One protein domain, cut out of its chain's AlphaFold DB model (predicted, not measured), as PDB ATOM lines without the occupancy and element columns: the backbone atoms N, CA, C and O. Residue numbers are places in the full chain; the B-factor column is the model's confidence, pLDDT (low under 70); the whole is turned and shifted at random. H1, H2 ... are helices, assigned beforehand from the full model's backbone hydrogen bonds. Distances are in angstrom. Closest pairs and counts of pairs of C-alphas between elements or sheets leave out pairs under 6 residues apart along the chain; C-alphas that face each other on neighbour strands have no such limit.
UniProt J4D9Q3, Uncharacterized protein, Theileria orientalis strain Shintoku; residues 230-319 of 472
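Overview. This is residues 230 to 319 of the 472 residues of an uncharacterized protein of Theileria orientalis strain Shintoku (UniProt J4D9Q3). Picture a helical hairpin, H1 and H2, with a long helix, H3, running across its open end, away from the turn. A small helix, H4, comes after H3 and runs on past that end as an arm, with residues 311 to 319 sticking out, so that H3 and H4 together make the longest axis. The turn of the hairpin, residues 251 to 257, sticks out too, and so do residues 276 to 282, of which 281 and 282 belong to H3. The printed part has 90 residues with four named helices, in the order H1, H2, H3, H4, and no named strand; its class is all helix. It is loose, with a radius of gyration of the C-alphas of 15.8 A and spans of 57 by 26 by 17 A.

Arrangement. Start with H1, residues 230 to 253, the hub, which touches three other helices. H2, residues 256 to 270, touches it at a shallow tilt of 26 degrees, opposite ways, and the two form a hairpin; look at Trp 243 and Ile 262, whose C-alphas are the closest, 6.0 A apart. H3, residues 281 to 303, only just touches H1, with 3 pairs of C-alphas within 8 A, between residues 237 to 240 of H1 and 295 to 302 of H3. Their closest C-alphas, those of Lys 237 and Ala 302, are 6.4 A apart, and the tilt is steep, 55 degrees, opposite ways. H4, residues 309 to 318, touches H1 at residues 230 to 234 alone, at a steep tilt of 66 degrees, opposite ways; the closest C-alphas, of Glu 230 and Pro 309, are 6.2 A apart. With 1 of these 3 pairs at a shallow tilt, the packing is mostly crossed, helices at steep angles to one another, but only just. H2 and H3 are near each other, with closest C-alphas 8.1 A apart, while H4 is apart from H2 and from H3. In H2, H3 and H4 every O i to N i+4 pair is within hydrogen-bond range; in H1 19 of 20 are.

Along the chain. Find C-alpha 230 at (109.356, 113.884, 82.986); from there H1 runs 34.5 A to C-alpha 253. H2 covers 21.1 A from C-alpha 256 to C-alpha 270. H3 begins at C-alpha 281, at (122.633, 82.427, 67.924), and runs 33.1 A. H4 ends at C-alpha 318, at (103.544, 117.253, 100.752).

Size, cuts and confidence. The C-alphas farthest apart, of Asp 279 and Phe 319, are 57.3 A apart. The printed part has no cut. The links H1 to H2 and H3 to H4 are tight, and H2 to H3 is short. Mean pLDDT of the printed part is 70.6; among the residues under 70 are 230 to 234, 271 to 280 and 300 to 319, and H4 averages 48.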
ATOM      1  N   GLU A 230     110.002 114.397  81.773       51.94
ATOM      2  CA  GLU A 230     109.356 113.884  82.986       51.94
ATOM      3  C   GLU A 230     108.352 112.771  82.661       51.94
ATOM      4  O   GLU A 230     108.409 111.687  83.247       51.94
ATOM      5  N   GLN A 231     107.477 112.991  81.675       58.62
ATOM      6  CA  GLN A 231     106.522 111.979  81.218       58.62
ATOM      7  C   GLN A 231     107.228 110.749  80.629       58.62
ATOM      8  O   GLN A 231     106.780 109.623  80.855       58.62
ATOM      9  N   ALA A 232     108.348 110.938  79.925       63.38
ATOM     10  CA  ALA A 232     109.175 109.856  79.399       63.38
ATOM     11  C   ALA A 232     109.791 109.013  80.529       63.38
ATOM     12  O   ALA A 232     109.695 107.787  80.492       63.38
ATOM     13  N   LEU A 233     110.330 109.649  81.577       61.34
ATOM     14  CA  LEU A 233     110.879 108.962  82.753       61.34
ATOM     15  C   LEU A 233     109.801 108.198  83.540       61.34
ATOM     16  O   LEU A 233     110.012 107.045  83.927       61.34
ATOM     17  N   ILE A 234     108.619 108.794  83.726       69.12
ATOM     18  CA  ILE A 234     107.473 108.128  84.369       69.12
ATOM     19  C   ILE A 234     107.022 106.920  83.538       69.12
ATOM     20  O   ILE A 234     106.818 105.827  84.078       69.12
ATOM     21  N   ARG A 235     106.901 107.081  82.213       75.62
ATOM     22  CA  ARG A 235     106.551 105.994  81.286       75.62
ATOM     23  C   ARG A 235     107.585 104.869  81.339       75.62
ATOM     24  O   ARG A 235     107.204 103.710  81.484       75.62
ATOM     25  N   GLN A 236     108.874 105.199  81.310       75.50
ATOM     26  CA  GLN A 236     109.977 104.245  81.433       75.50
ATOM     27  C   GLN A 236     109.887 103.445  82.744       75.50
ATOM     28  O   GLN A 236     109.968 102.217  82.730       75.50
ATOM     29  N   LYS A 237     109.650 104.110  83.882       80.56
ATOM     30  CA  LYS A 237     109.497 103.457  85.196       80.56
ATOM     31  C   LYS A 237     108.301 102.500  85.228       80.56
ATOM     32  O   LYS A 237     108.413 101.404  85.785       80.56
ATOM     33  N   LYS A 238     107.170 102.881  84.621       86.19
ATOM     34  CA  LYS A 238     105.981 102.020  84.483       86.19
ATOM     35  C   LYS A 238     106.283 100.783  83.635       86.19
ATOM     36  O   LYS A 238     106.057  99.671  84.106       86.19
ATOM     37  N   LEU A 239     106.896 100.967  82.466       85.69
ATOM     38  CA  LEU A 239     107.288  99.874  81.569       85.69
ATOM     39  C   LEU A 239     108.275  98.900  82.233       85.69
ATOM     40  O   LEU A 239     108.118  97.689  82.113       85.69
ATOM     41  N   LEU A 240     109.244  99.388  83.018       85.94
ATOM     42  CA  LEU A 240     110.159  98.523  83.779       85.94
ATOM     43  C   LEU A 240     109.438  97.700  84.860       85.94
ATOM     44  O   LEU A 240     109.760  96.524  85.061       85.94
ATOM     45  N   LYS A 241     108.467  98.298  85.566       88.38
ATOM     46  CA  LYS A 241     107.634  97.588  86.552       88.38
ATOM     47  C   LYS A 241     106.779  96.514  85.875       88.38
ATOM     48  O   LYS A 241     106.695  95.398  86.392       88.38
ATOM     49  N   GLU A 242     106.184  96.825  84.726       89.94
ATOM     50  CA  GLU A 242     105.391  95.872  83.947       89.94
ATOM     51  C   GLU A 242     106.240  94.742  83.378       89.94
ATOM     52  O   GLU A 242     105.874  93.583  83.560       89.94
ATOM     53  N   TRP A 243     107.416  95.038  82.819       88.50
ATOM     54  CA  TRP A 243     108.358  94.016  82.363       88.50
ATOM     55  C   TRP A 243     108.722  93.053  83.502       88.50
ATOM     56  O   TRP A 243     108.589  91.839  83.352       88.50
ATOM     57  N   ASN A 244     109.080  93.571  84.684       89.12
ATOM     58  CA  ASN A 244     109.350  92.741  85.866       89.12
ATOM     59  C   ASN A 244     108.149  91.850  86.244       89.12
ATOM     60  O   ASN A 244     108.329  90.696  86.636       89.12
ATOM     61  N   ARG A 245     106.924  92.384  86.164       91.75
ATOM     62  CA  ARG A 245     105.692  91.657  86.502       91.75
ATOM     63  C   ARG A 245     105.395  90.552  85.490       91.75
ATOM     64  O   ARG A 245     105.114  89.426  85.902       91.75
ATOM     65  N   LEU A 246     105.443  90.872  84.199       90.62
ATOM     66  CA  LEU A 246     105.139  89.944  83.114       90.62
ATOM     67  C   LEU A 246     106.179  88.837  83.031       90.62
ATOM     68  O   LEU A 246     105.807  87.677  82.931       90.62
ATOM     69  N   GLU A 247     107.462  89.148  83.206       87.31
ATOM     70  CA  GLU A 247     108.511  88.128  83.195       87.31
ATOM     71  C   GLU A 247     108.356  87.131  84.355       87.31
ATOM     72  O   GLU A 247     108.498  85.924  84.166       87.31
ATOM     73  N   ARG A 248     107.980  87.599  85.555       90.19
ATOM     74  CA  ARG A 248     107.664  86.707  86.688       90.19
ATOM     75  C   ARG A 248     106.462  85.807  86.405       90.19
ATOM     76  O   ARG A 248     106.452  84.670  86.871       90.19
ATOM     77  N   ARG A 249     105.448  86.309  85.693       89.50
ATOM     78  CA  ARG A 249     104.272  85.517  85.294       89.50
ATOM     79  C   ARG A 249     104.631  84.513  84.209       89.50
ATOM     80  O   ARG A 249     104.330  83.335  84.378       89.50
ATOM     81  N   TYR A 250     105.353  84.948  83.184       90.00
ATOM     82  CA  TYR A 250     105.817  84.112  82.082       90.00
ATOM     83  C   TYR A 250     106.679  82.945  82.573       90.00
ATOM     84  O   TYR A 250     106.454  81.810  82.171       90.00
ATOM     85  N   ARG A 251     107.583  83.169  83.540       88.06
ATOM     86  CA  ARG A 251     108.368  82.084  84.163       88.06
ATOM     87  C   ARG A 251     107.507  80.991  84.815       88.06
ATOM     88  O   ARG A 251     107.978  79.865  84.928       88.06
ATOM     89  N   LYS A 252     106.281  81.312  85.248       90.19
ATOM     90  CA  LYS A 252     105.351  80.368  85.895       90.19
ATOM     91  C   LYS A 252     104.390  79.689  84.918       90.19
ATOM     92  O   LYS A 252     104.094  78.520  85.100       90.19
ATOM     93  N   THR A 253     103.881  80.428  83.935       87.06
ATOM     94  CA  THR A 253     102.802  79.976  83.028       87.06
ATOM     95  C   THR A 253     103.304  79.561  81.647       87.06
ATOM     96  O   THR A 253     102.704  78.698  81.027       87.06
ATOM     97  N   ARG A 254     104.429  80.122  81.185       87.75
ATOM     98  CA  ARG A 254     104.985  79.958  79.829       87.75
ATOM     99  C   ARG A 254     104.014  80.305  78.686       87.75
ATOM    100  O   ARG A 254     104.175  79.814  77.574       87.75
ATOM    101  N   ASP A 255     103.070  81.214  78.926       89.31
ATOM    102  CA  ASP A 255     102.117  81.662  77.904       89.31
ATOM    103  C   ASP A 255     102.778  82.516  76.807       89.31
ATOM    104  O   ASP A 255     103.487  83.484  77.095       89.31
ATOM    105  N   GLN A 256     102.475  82.223  75.537       86.88
ATOM    106  CA  GLN A 256     102.988  82.977  74.380       86.88
ATOM    107  C   GLN A 256     102.483  84.426  74.321       86.88
ATOM    108  O   GLN A 256     103.250  85.319  73.972       86.88
ATOM    109  N   LYS A 257     101.247  84.700  74.757       89.31
ATOM    110  CA  LYS A 257     100.711  86.075  74.813       89.31
ATOM    111  C   LYS A 257     101.524  86.982  75.742       89.31
ATOM    112  O   LYS A 257     101.793  88.132  75.418       89.31
ATOM    113  N   LEU A 258     101.980  86.451  76.882       86.44
ATOM    114  CA  LEU A 258     102.840  87.198  77.808       86.44
ATOM    115  C   LEU A 258     104.215  87.485  77.196       86.44
ATOM    116  O   LEU A 258     104.816  88.516  77.491       86.44
ATOM    117  N   LEU A 259     104.720  86.578  76.355       84.56
ATOM    118  CA  LEU A 259     105.977  86.780  75.644       84.56
ATOM    119  C   LEU A 259     105.861  87.934  74.638       84.56
ATOM    120  O   LEU A 259     106.745  88.787  74.609       84.56
ATOM    121  N   GLU A 260     104.769  88.004  73.875       86.44
ATOM    122  CA  GLU A 260     104.485  89.115  72.954       86.44
ATOM    123  C   GLU A 260     104.368  90.459  73.687       86.44
ATOM    124  O   GLU A 260     104.968  91.449  73.269       86.44
ATOM    125  N   GLU A 261     103.688  90.500  74.836       86.94
ATOM    126  CA  GLU A 261     103.621  91.712  75.663       86.94
ATOM    127  C   GLU A 261     105.009  92.153  76.161       86.94
ATOM    128  O   GLU A 261     105.342  93.339  76.120       86.94
ATOM    129  N   ILE A 262     105.859  91.210  76.586       85.75
ATOM    130  CA  ILE A 262     107.245  91.506  76.978       85.75
ATOM    131  C   ILE A 262     108.040  92.054  75.786       85.75
ATOM    132  O   ILE A 262     108.811  93.003  75.961       85.75
ATOM    133  N   LYS A 263     107.853  91.495  74.583       83.44
ATOM    134  CA  LYS A 263     108.493  91.991  73.354       83.44
ATOM    135  C   LYS A 263     108.066  93.427  73.046       83.44
ATOM    136  O   LYS A 263     108.928  94.275  72.831       83.44
ATOM    137  N   ASN A 264     106.773  93.733  73.141       85.12
ATOM    138  CA  ASN A 264     106.250  95.086  72.936       85.12
ATOM    139  C   ASN A 264     106.841  96.096  73.932       85.12
ATOM    140  O   ASN A 264     107.174  97.219  73.554       85.12
ATOM    141  N   ILE A 265     107.038  95.699  75.194       84.69
ATOM    142  CA  ILE A 265     107.689  96.555  76.196       84.69
ATOM    143  C   ILE A 265     109.175  96.773  75.875       84.69
ATOM    144  O   ILE A 265     109.654  97.903  75.974       84.69
ATOM    145  N   LYS A 266     109.909  95.722  75.480       82.12
ATOM    146  CA  LYS A 266     111.317  95.842  75.055       82.12
ATOM    147  C   LYS A 266     111.449  96.793  73.860       82.12
ATOM    148  O   LYS A 266     112.314  97.668  73.880       82.12
ATOM    149  N   PHE A 267     110.556  96.672  72.878       80.12
ATOM    150  CA  PHE A 267     110.496  97.568  71.725       80.12
ATOM    151  C   PHE A 267     110.205  99.013  72.147       80.12
ATOM    152  O   PHE A 267     110.926  99.925  71.759       80.12
ATOM    153  N   ALA A 268     109.215  99.229  73.015       79.19
ATOM    154  CA  ALA A 268     108.874 100.562  73.507       79.19
ATOM    155  C   ALA A 268     109.999 101.232  74.323       79.19
ATOM    156  O   ALA A 268     110.061 102.458  74.367       79.19
ATOM    157  N   LEU A 269     110.865 100.452  74.985       75.19
ATOM    158  CA  LEU A 269     111.989 100.965  75.779       75.19
ATOM    159  C   LEU A 269     113.257 101.217  74.956       75.19
ATOM    160  O   LEU A 269     113.968 102.177  75.238       75.19
ATOM    161  N   PHE A 270     113.563 100.352  73.985       76.25
ATOM    162  CA  PHE A 270     114.868 100.353  73.310       76.25
ATOM    163  C   PHE A 270     114.793 100.537  71.791       76.25
ATOM    164  O   PHE A 270     115.832 100.686  71.159       76.25
ATOM    165  N   GLY A 271     113.600 100.518  71.191       67.88
ATOM    166  CA  GLY A 271     113.413 100.652  69.741       67.88
ATOM    167  C   GLY A 271     113.956  99.481  68.917       67.88
ATOM    168  O   GLY A 271     114.056  99.586  67.700       67.88
ATOM    169  N   ILE A 272     114.321  98.372  69.563       63.16
ATOM    170  CA  ILE A 272     114.862  97.185  68.901       63.16
ATOM    171  C   ILE A 272     113.678  96.311  68.486       63.16
ATOM    172  O   ILE A 272     113.124  95.586  69.315       63.16
ATOM    173  N   SER A 273     113.256  96.406  67.222       57.53
ATOM    174  CA  SER A 273     112.467  95.337  66.599       57.53
ATOM    175  C   SER A 273     113.397  94.141  66.444       57.53
ATOM    176  O   SER A 273     114.549  94.341  66.057       57.53
ATOM    177  N   GLU A 274     112.946  92.926  66.767       56.34
ATOM    178  CA  GLU A 274     113.747  91.728  66.493       56.34
ATOM    179  C   GLU A 274     114.249  91.806  65.046       56.34
ATOM    180  O   GLU A 274     113.471  92.024  64.116       56.34
ATOM    181  N   THR A 275     115.570  91.733  64.878       51.22
ATOM    182  CA  THR A 275     116.182  91.533  63.570       51.22
ATOM    183  C   THR A 275     115.531  90.296  62.968       51.22
ATOM    184  O   THR A 275     115.514  89.246  63.612       51.22
ATOM    185  N   SER A 276     114.953  90.466  61.779       48.78
ATOM    186  CA  SER A 276     114.399  89.403  60.942       48.78
ATOM    187  C   SER A 276     115.299  88.173  60.948       48.78
ATOM    188  O   SER A 276     116.501  88.365  60.806       48.78
ATOM    189  N   ASP A 277     114.691  86.994  61.120       51.19
ATOM    190  CA  ASP A 277     115.005  85.609  60.696       51.19
ATOM    191  C   ASP A 277     116.425  85.167  60.249       51.19
ATOM    192  O   ASP A 277     116.590  84.027  59.833       51.19
ATOM    193  N   GLU A 278     117.482  85.967  60.371       50.97
ATOM    194  CA  GLU A 278     118.846  85.601  59.995       50.97
ATOM    195  C   GLU A 278     119.621  85.103  61.227       50.97
ATOM    196  O   GLU A 278     120.134  85.838  62.075       50.97
ATOM    197  N   ASP A 279     119.605  83.777  61.311       54.91
ATOM    198  CA  ASP A 279     120.148  82.832  62.283       54.91
ATOM    199  C   ASP A 279     121.616  83.034  62.715       54.91
ATOM    200  O   ASP A 279     122.508  82.260  62.367       54.91
ATOM    201  N   SER A 280     121.883  84.003  63.590       67.50
ATOM    202  CA  SER A 280     123.074  83.950  64.446       67.50
ATOM    203  C   SER A 280     122.674  83.872  65.914       67.50
ATOM    204  O   SER A 280     122.262  84.856  66.533       67.50
ATOM    205  N   GLU A 281     122.825  82.680  66.491       73.25
ATOM    206  CA  GLU A 281     122.633  82.427  67.924       73.25
ATOM    207  C   GLU A 281     123.500  83.369  68.780       73.25
ATOM    208  O   GLU A 281     123.045  83.878  69.806       73.25
ATOM    209  N   MET A 282     124.703  83.710  68.299       71.56
ATOM    210  CA  MET A 282     125.567  84.713  68.928       71.56
ATOM    211  C   MET A 282     124.951  86.114  68.933       71.56
ATOM    212  O   MET A 282     125.015  86.788  69.958       71.56
ATOM    213  N   LEU A 283     124.349  86.572  67.830       67.81
ATOM    214  CA  LEU A 283     123.720  87.898  67.787       67.81
ATOM    215  C   LEU A 283     122.526  87.976  68.742       67.81
ATOM    216  O   LEU A 283     122.396  88.961  69.468       67.81
ATOM    217  N   ARG A 284     121.708  86.917  68.813       70.88
ATOM    218  CA  ARG A 284     120.607  86.823  69.788       70.88
ATOM    219  C   ARG A 284     121.128  86.910  71.222       70.88
ATOM    220  O   ARG A 284     120.622  87.708  72.007       70.88
ATOM    221  N   LEU A 285     122.190  86.165  71.534       73.94
ATOM    222  CA  LEU A 285     122.823  86.187  72.850       73.94
ATOM    223  C   LEU A 285     123.382  87.577  73.201       73.94
ATOM    224  O   LEU A 285     123.166  88.068  74.308       73.94
ATOM    225  N   ILE A 286     124.064  88.243  72.264       70.00
ATOM    226  CA  ILE A 286     124.622  89.590  72.463       70.00
ATOM    227  C   ILE A 286     123.506  90.612  72.706       70.00
ATOM    228  O   ILE A 286     123.619  91.436  73.619       70.00
ATOM    229  N   ILE A 287     122.418  90.548  71.932       70.31
ATOM    230  CA  ILE A 287     121.250  91.420  72.107       70.31
ATOM    231  C   ILE A 287     120.616  91.187  73.479       70.31
ATOM    232  O   ILE A 287     120.345  92.152  74.194       70.31
ATOM    233  N   ASP A 288     120.436  89.934  73.898       72.75
ATOM    234  CA  ASP A 288     119.864  89.616  75.208       72.75
ATOM    235  C   ASP A 288     120.748  90.100  76.365       72.75
ATOM    236  O   ASP A 288     120.248  90.723  77.308       72.75
ATOM    237  N   VAL A 289     122.068  89.906  76.282       72.88
ATOM    238  CA  VAL A 289     123.022  90.432  77.274       72.88
ATOM    239  C   VAL A 289     122.981  91.963  77.313       72.88
ATOM    240  O   VAL A 289     122.939  92.559  78.396       72.88
ATOM    241  N   GLY A 290     122.929  92.611  76.146       70.38
ATOM    242  CA  GLY A 290     122.787  94.060  76.017       70.38
ATOM    243  C   GLY A 290     121.498  94.579  76.659       70.38
ATOM    244  O   GLY A 290     121.540  95.521  77.452       70.38
ATOM    245  N   LEU A 291     120.366  93.919  76.403       73.69
ATOM    246  CA  LEU A 291     119.063  94.253  76.981       73.69
ATOM    247  C   LEU A 291     119.035  94.068  78.502       73.69
ATOM    248  O   LEU A 291     118.466  94.902  79.211       73.69
ATOM    249  N   ILE A 292     119.662  93.011  79.027       74.94
ATOM    250  CA  ILE A 292     119.788  92.785  80.475       74.94
ATOM    251  C   ILE A 292     120.599  93.916  81.118       74.94
ATOM    252  O   ILE A 292     120.186  94.468  82.145       74.94
ATOM    253  N   ARG A 293     121.726  94.301  80.508       68.56
ATOM    254  CA  ARG A 293     122.577  95.389  81.011       68.56
ATOM    255  C   ARG A 293     121.865  96.738  80.941       68.56
ATOM    256  O   ARG A 293     121.852  97.464  81.933       68.56
ATOM    257  N   ALA A 294     121.217  97.043  79.820       64.06
ATOM    258  CA  ALA A 294     120.446  98.268  79.641       64.06
ATOM    259  C   ALA A 294     119.312  98.363  80.673       64.06
ATOM    260  O   ALA A 294     119.173  99.376  81.355       64.06
ATOM    261  N   ARG A 295     118.564  97.275  80.892       77.31
ATOM    262  CA  ARG A 295     117.534  97.202  81.938       77.31
ATOM    263  C   ARG A 295     118.091  97.504  83.327       77.31
ATOM    264  O   ARG A 295     117.441  98.225  84.081       77.31
ATOM    265  N   ARG A 296     119.266  96.970  83.679       70.25
ATOM    266  CA  ARG A 296     119.909  97.226  84.978       70.25
ATOM    267  C   ARG A 296     120.244  98.707  85.157       70.25
ATOM    268  O   ARG A 296     119.902  99.266  86.194       70.25
ATOM    269  N   ILE A 297     120.813  99.343  84.133       65.19
ATOM    270  CA  ILE A 297     121.118 100.782  84.140       65.19
ATOM    271  C   ILE A 297     119.837 101.597  84.363       65.19
ATOM    272  O   ILE A 297     119.786 102.439  85.259       65.19
ATOM    273  N   LEU A 298     118.762 101.300  83.621       68.00
ATOM    274  CA  LEU A 298     117.491 102.013  83.788       68.00
ATOM    275  C   LEU A 298     116.854 101.768  85.169       68.00
ATOM    276  O   LEU A 298     116.186 102.650  85.705       68.00
ATOM    277  N   GLN A 299     117.050 100.590  85.768       75.56
ATOM    278  CA  GLN A 299     116.590 100.292  87.129       75.56
ATOM    279  C   GLN A 299     117.390 101.040  88.200       75.56
ATOM    280  O   GLN A 299     116.802 101.484  89.184       75.56
ATOM    281  N   GLU A 300     118.705 101.172  88.036       68.75
ATOM    282  CA  GLU A 300     119.561 101.962  88.930       68.75
ATOM    283  C   GLU A 300     119.191 103.449  88.848       68.75
ATOM    284  O   GLU A 300     118.973 104.085  89.880       68.75
ATOM    285  N   GLN A 301     118.967 103.965  87.636       62.53
ATOM    286  CA  GLN A 301     118.457 105.319  87.416       62.53
ATOM    287  C   GLN A 301     117.079 105.528  88.067       62.53
ATOM    288  O   GLN A 301     116.869 106.523  88.758       62.53
ATOM    289  N   ALA A 302     116.153 104.573  87.918       64.31
ATOM    290  CA  ALA A 302     114.809 104.653  88.500       64.31
ATOM    291  C   ALA A 302     114.777 104.550  90.038       64.31
ATOM    292  O   ALA A 302     113.776 104.918  90.653       64.31
ATOM    293  N   LYS A 303     115.838 104.025  90.668       66.62
ATOM    294  CA  LYS A 303     115.987 103.964  92.134       66.62
ATOM    295  C   LYS A 303     116.573 105.244  92.726       66.62
ATOM    296  O   LYS A 303     116.497 105.435  93.940       66.62
ATOM    297  N   ASN A 304     117.166 106.112  91.908       63.66
ATOM    298  CA  ASN A 304     117.736 107.360  92.384       63.66
ATOM    299  C   ASN A 304     116.625 108.379  92.679       63.66
ATOM    300  O   ASN A 304     116.148 109.089  91.794       63.66
ATOM    301  N   TRP A 305     116.240 108.469  93.952       54.09
ATOM    302  CA  TRP A 305     115.193 109.373  94.435       54.09
ATOM    303  C   TRP A 305     115.473 110.855  94.135       54.09
ATOM    304  O   TRP A 305     114.535 111.639  94.031       54.09
ATOM    305  N   ARG A 306     116.748 111.239  93.955       45.22
ATOM    306  CA  ARG A 306     117.156 112.621  93.639       45.22
ATOM    307  C   ARG A 306     116.766 113.056  92.227       45.22
ATOM    308  O   ARG A 306     116.707 114.249  91.957       45.22
ATOM    309  N   THR A 307     116.538 112.099  91.332       48.78
ATOM    310  CA  THR A 307     116.217 112.331  89.916       48.78
ATOM    311  C   THR A 307     114.846 111.777  89.526       48.78
ATOM    312  O   THR A 307     114.494 111.813  88.352       48.78
ATOM    313  N   ASP A 308     114.085 111.235  90.483       50.91
ATOM    314  CA  ASP A 308     112.779 110.615  90.248       50.91
ATOM    315  C   ASP A 308     111.658 111.672  90.264       50.91
ATOM    316  O   ASP A 308     111.380 112.228  91.332       50.91
ATOM    317  N   PRO A 309     110.978 111.932  89.128       48.78
ATOM    318  CA  PRO A 309     109.951 112.970  89.042       48.78
ATOM    319  C   PRO A 309     108.807 112.771  90.042       48.78
ATOM    320  O   PRO A 309     108.378 113.730  90.673       48.78
ATOM    321  N   GLU A 310     108.369 111.523  90.256       55.41
ATOM    322  CA  GLU A 310     107.290 111.194  91.203       55.41
ATOM    323  C   GLU A 310     107.691 111.507  92.653       55.41
ATOM    324  O   GLU A 310     106.883 111.994  93.445       55.41
ATOM    325  N   THR A 311     108.951 111.248  93.013       52.41
ATOM    326  CA  THR A 311     109.471 111.533  94.356       52.41
ATOM    327  C   THR A 311     109.640 113.035  94.568       52.41
ATOM    328  O   THR A 311     109.225 113.566  95.600       52.41
ATOM    329  N   ILE A 312     110.193 113.736  93.578       48.53
ATOM    330  CA  ILE A 312     110.328 115.195  93.593       48.53
ATOM    331  C   ILE A 312     108.945 115.849  93.736       48.53
ATOM    332  O   ILE A 312     108.755 116.702  94.602       48.53
ATOM    333  N   GLU A 313     107.952 115.404  92.963       47.94
ATOM    334  CA  GLU A 313     106.576 115.897  93.042       47.94
ATOM    335  C   GLU A 313     105.923 115.593  94.396       47.94
ATOM    336  O   GLU A 313     105.298 116.478  94.983       47.94
ATOM    337  N   HIS A 314     106.111 114.389  94.945       48.38
ATOM    338  CA  HIS A 314     105.627 114.040  96.282       48.38
ATOM    339  C   HIS A 314     106.179 114.991  97.352       48.38
ATOM    340  O   HIS A 314     105.414 115.520  98.155       48.38
ATOM    341  N   TYR A 315     107.486 115.267  97.349       45.53
ATOM    342  CA  TYR A 315     108.081 116.190  98.319       45.53
ATOM    343  C   TYR A 315     107.651 117.640  98.094       45.53
ATOM    344  O   TYR A 315     107.456 118.357  99.068       45.53
ATOM    345  N   ILE A 316     107.421 118.070  96.851       45.00
ATOM    346  CA  ILE A 316     106.889 119.409  96.548       45.00
ATOM    347  C   ILE A 316     105.433 119.557  97.021       45.00
ATOM    348  O   ILE A 316     105.047 120.607  97.539       45.00
ATOM    349  N   THR A 317     104.609 118.525  96.837       41.09
ATOM    350  CA  THR A 317     103.166 118.560  97.131       41.09
ATOM    351  C   THR A 317     102.849 118.305  98.603       41.09
ATOM    352  O   THR A 317     101.876 118.856  99.116       41.09
ATOM    353  N   ARG A 318     103.699 117.559  99.320       42.75
ATOM    354  CA  ARG A 318     103.544 117.253 100.752       42.75
ATOM    355  C   ARG A 318     103.549 118.493 101.659       42.75
ATOM    356  O   ARG A 318     102.949 118.449 102.728       42.75
ATOM    357  N   PHE A 319     104.136 119.612 101.228       44.03
ATOM    358  CA  PHE A 319     104.150 120.879 101.979       44.03
ATOM    359  C   PHE A 319     102.857 121.713 101.876       44.03
ATOM    360  O   PHE A 319     102.820 122.828 102.387       44.03
TER     361      PHE A 319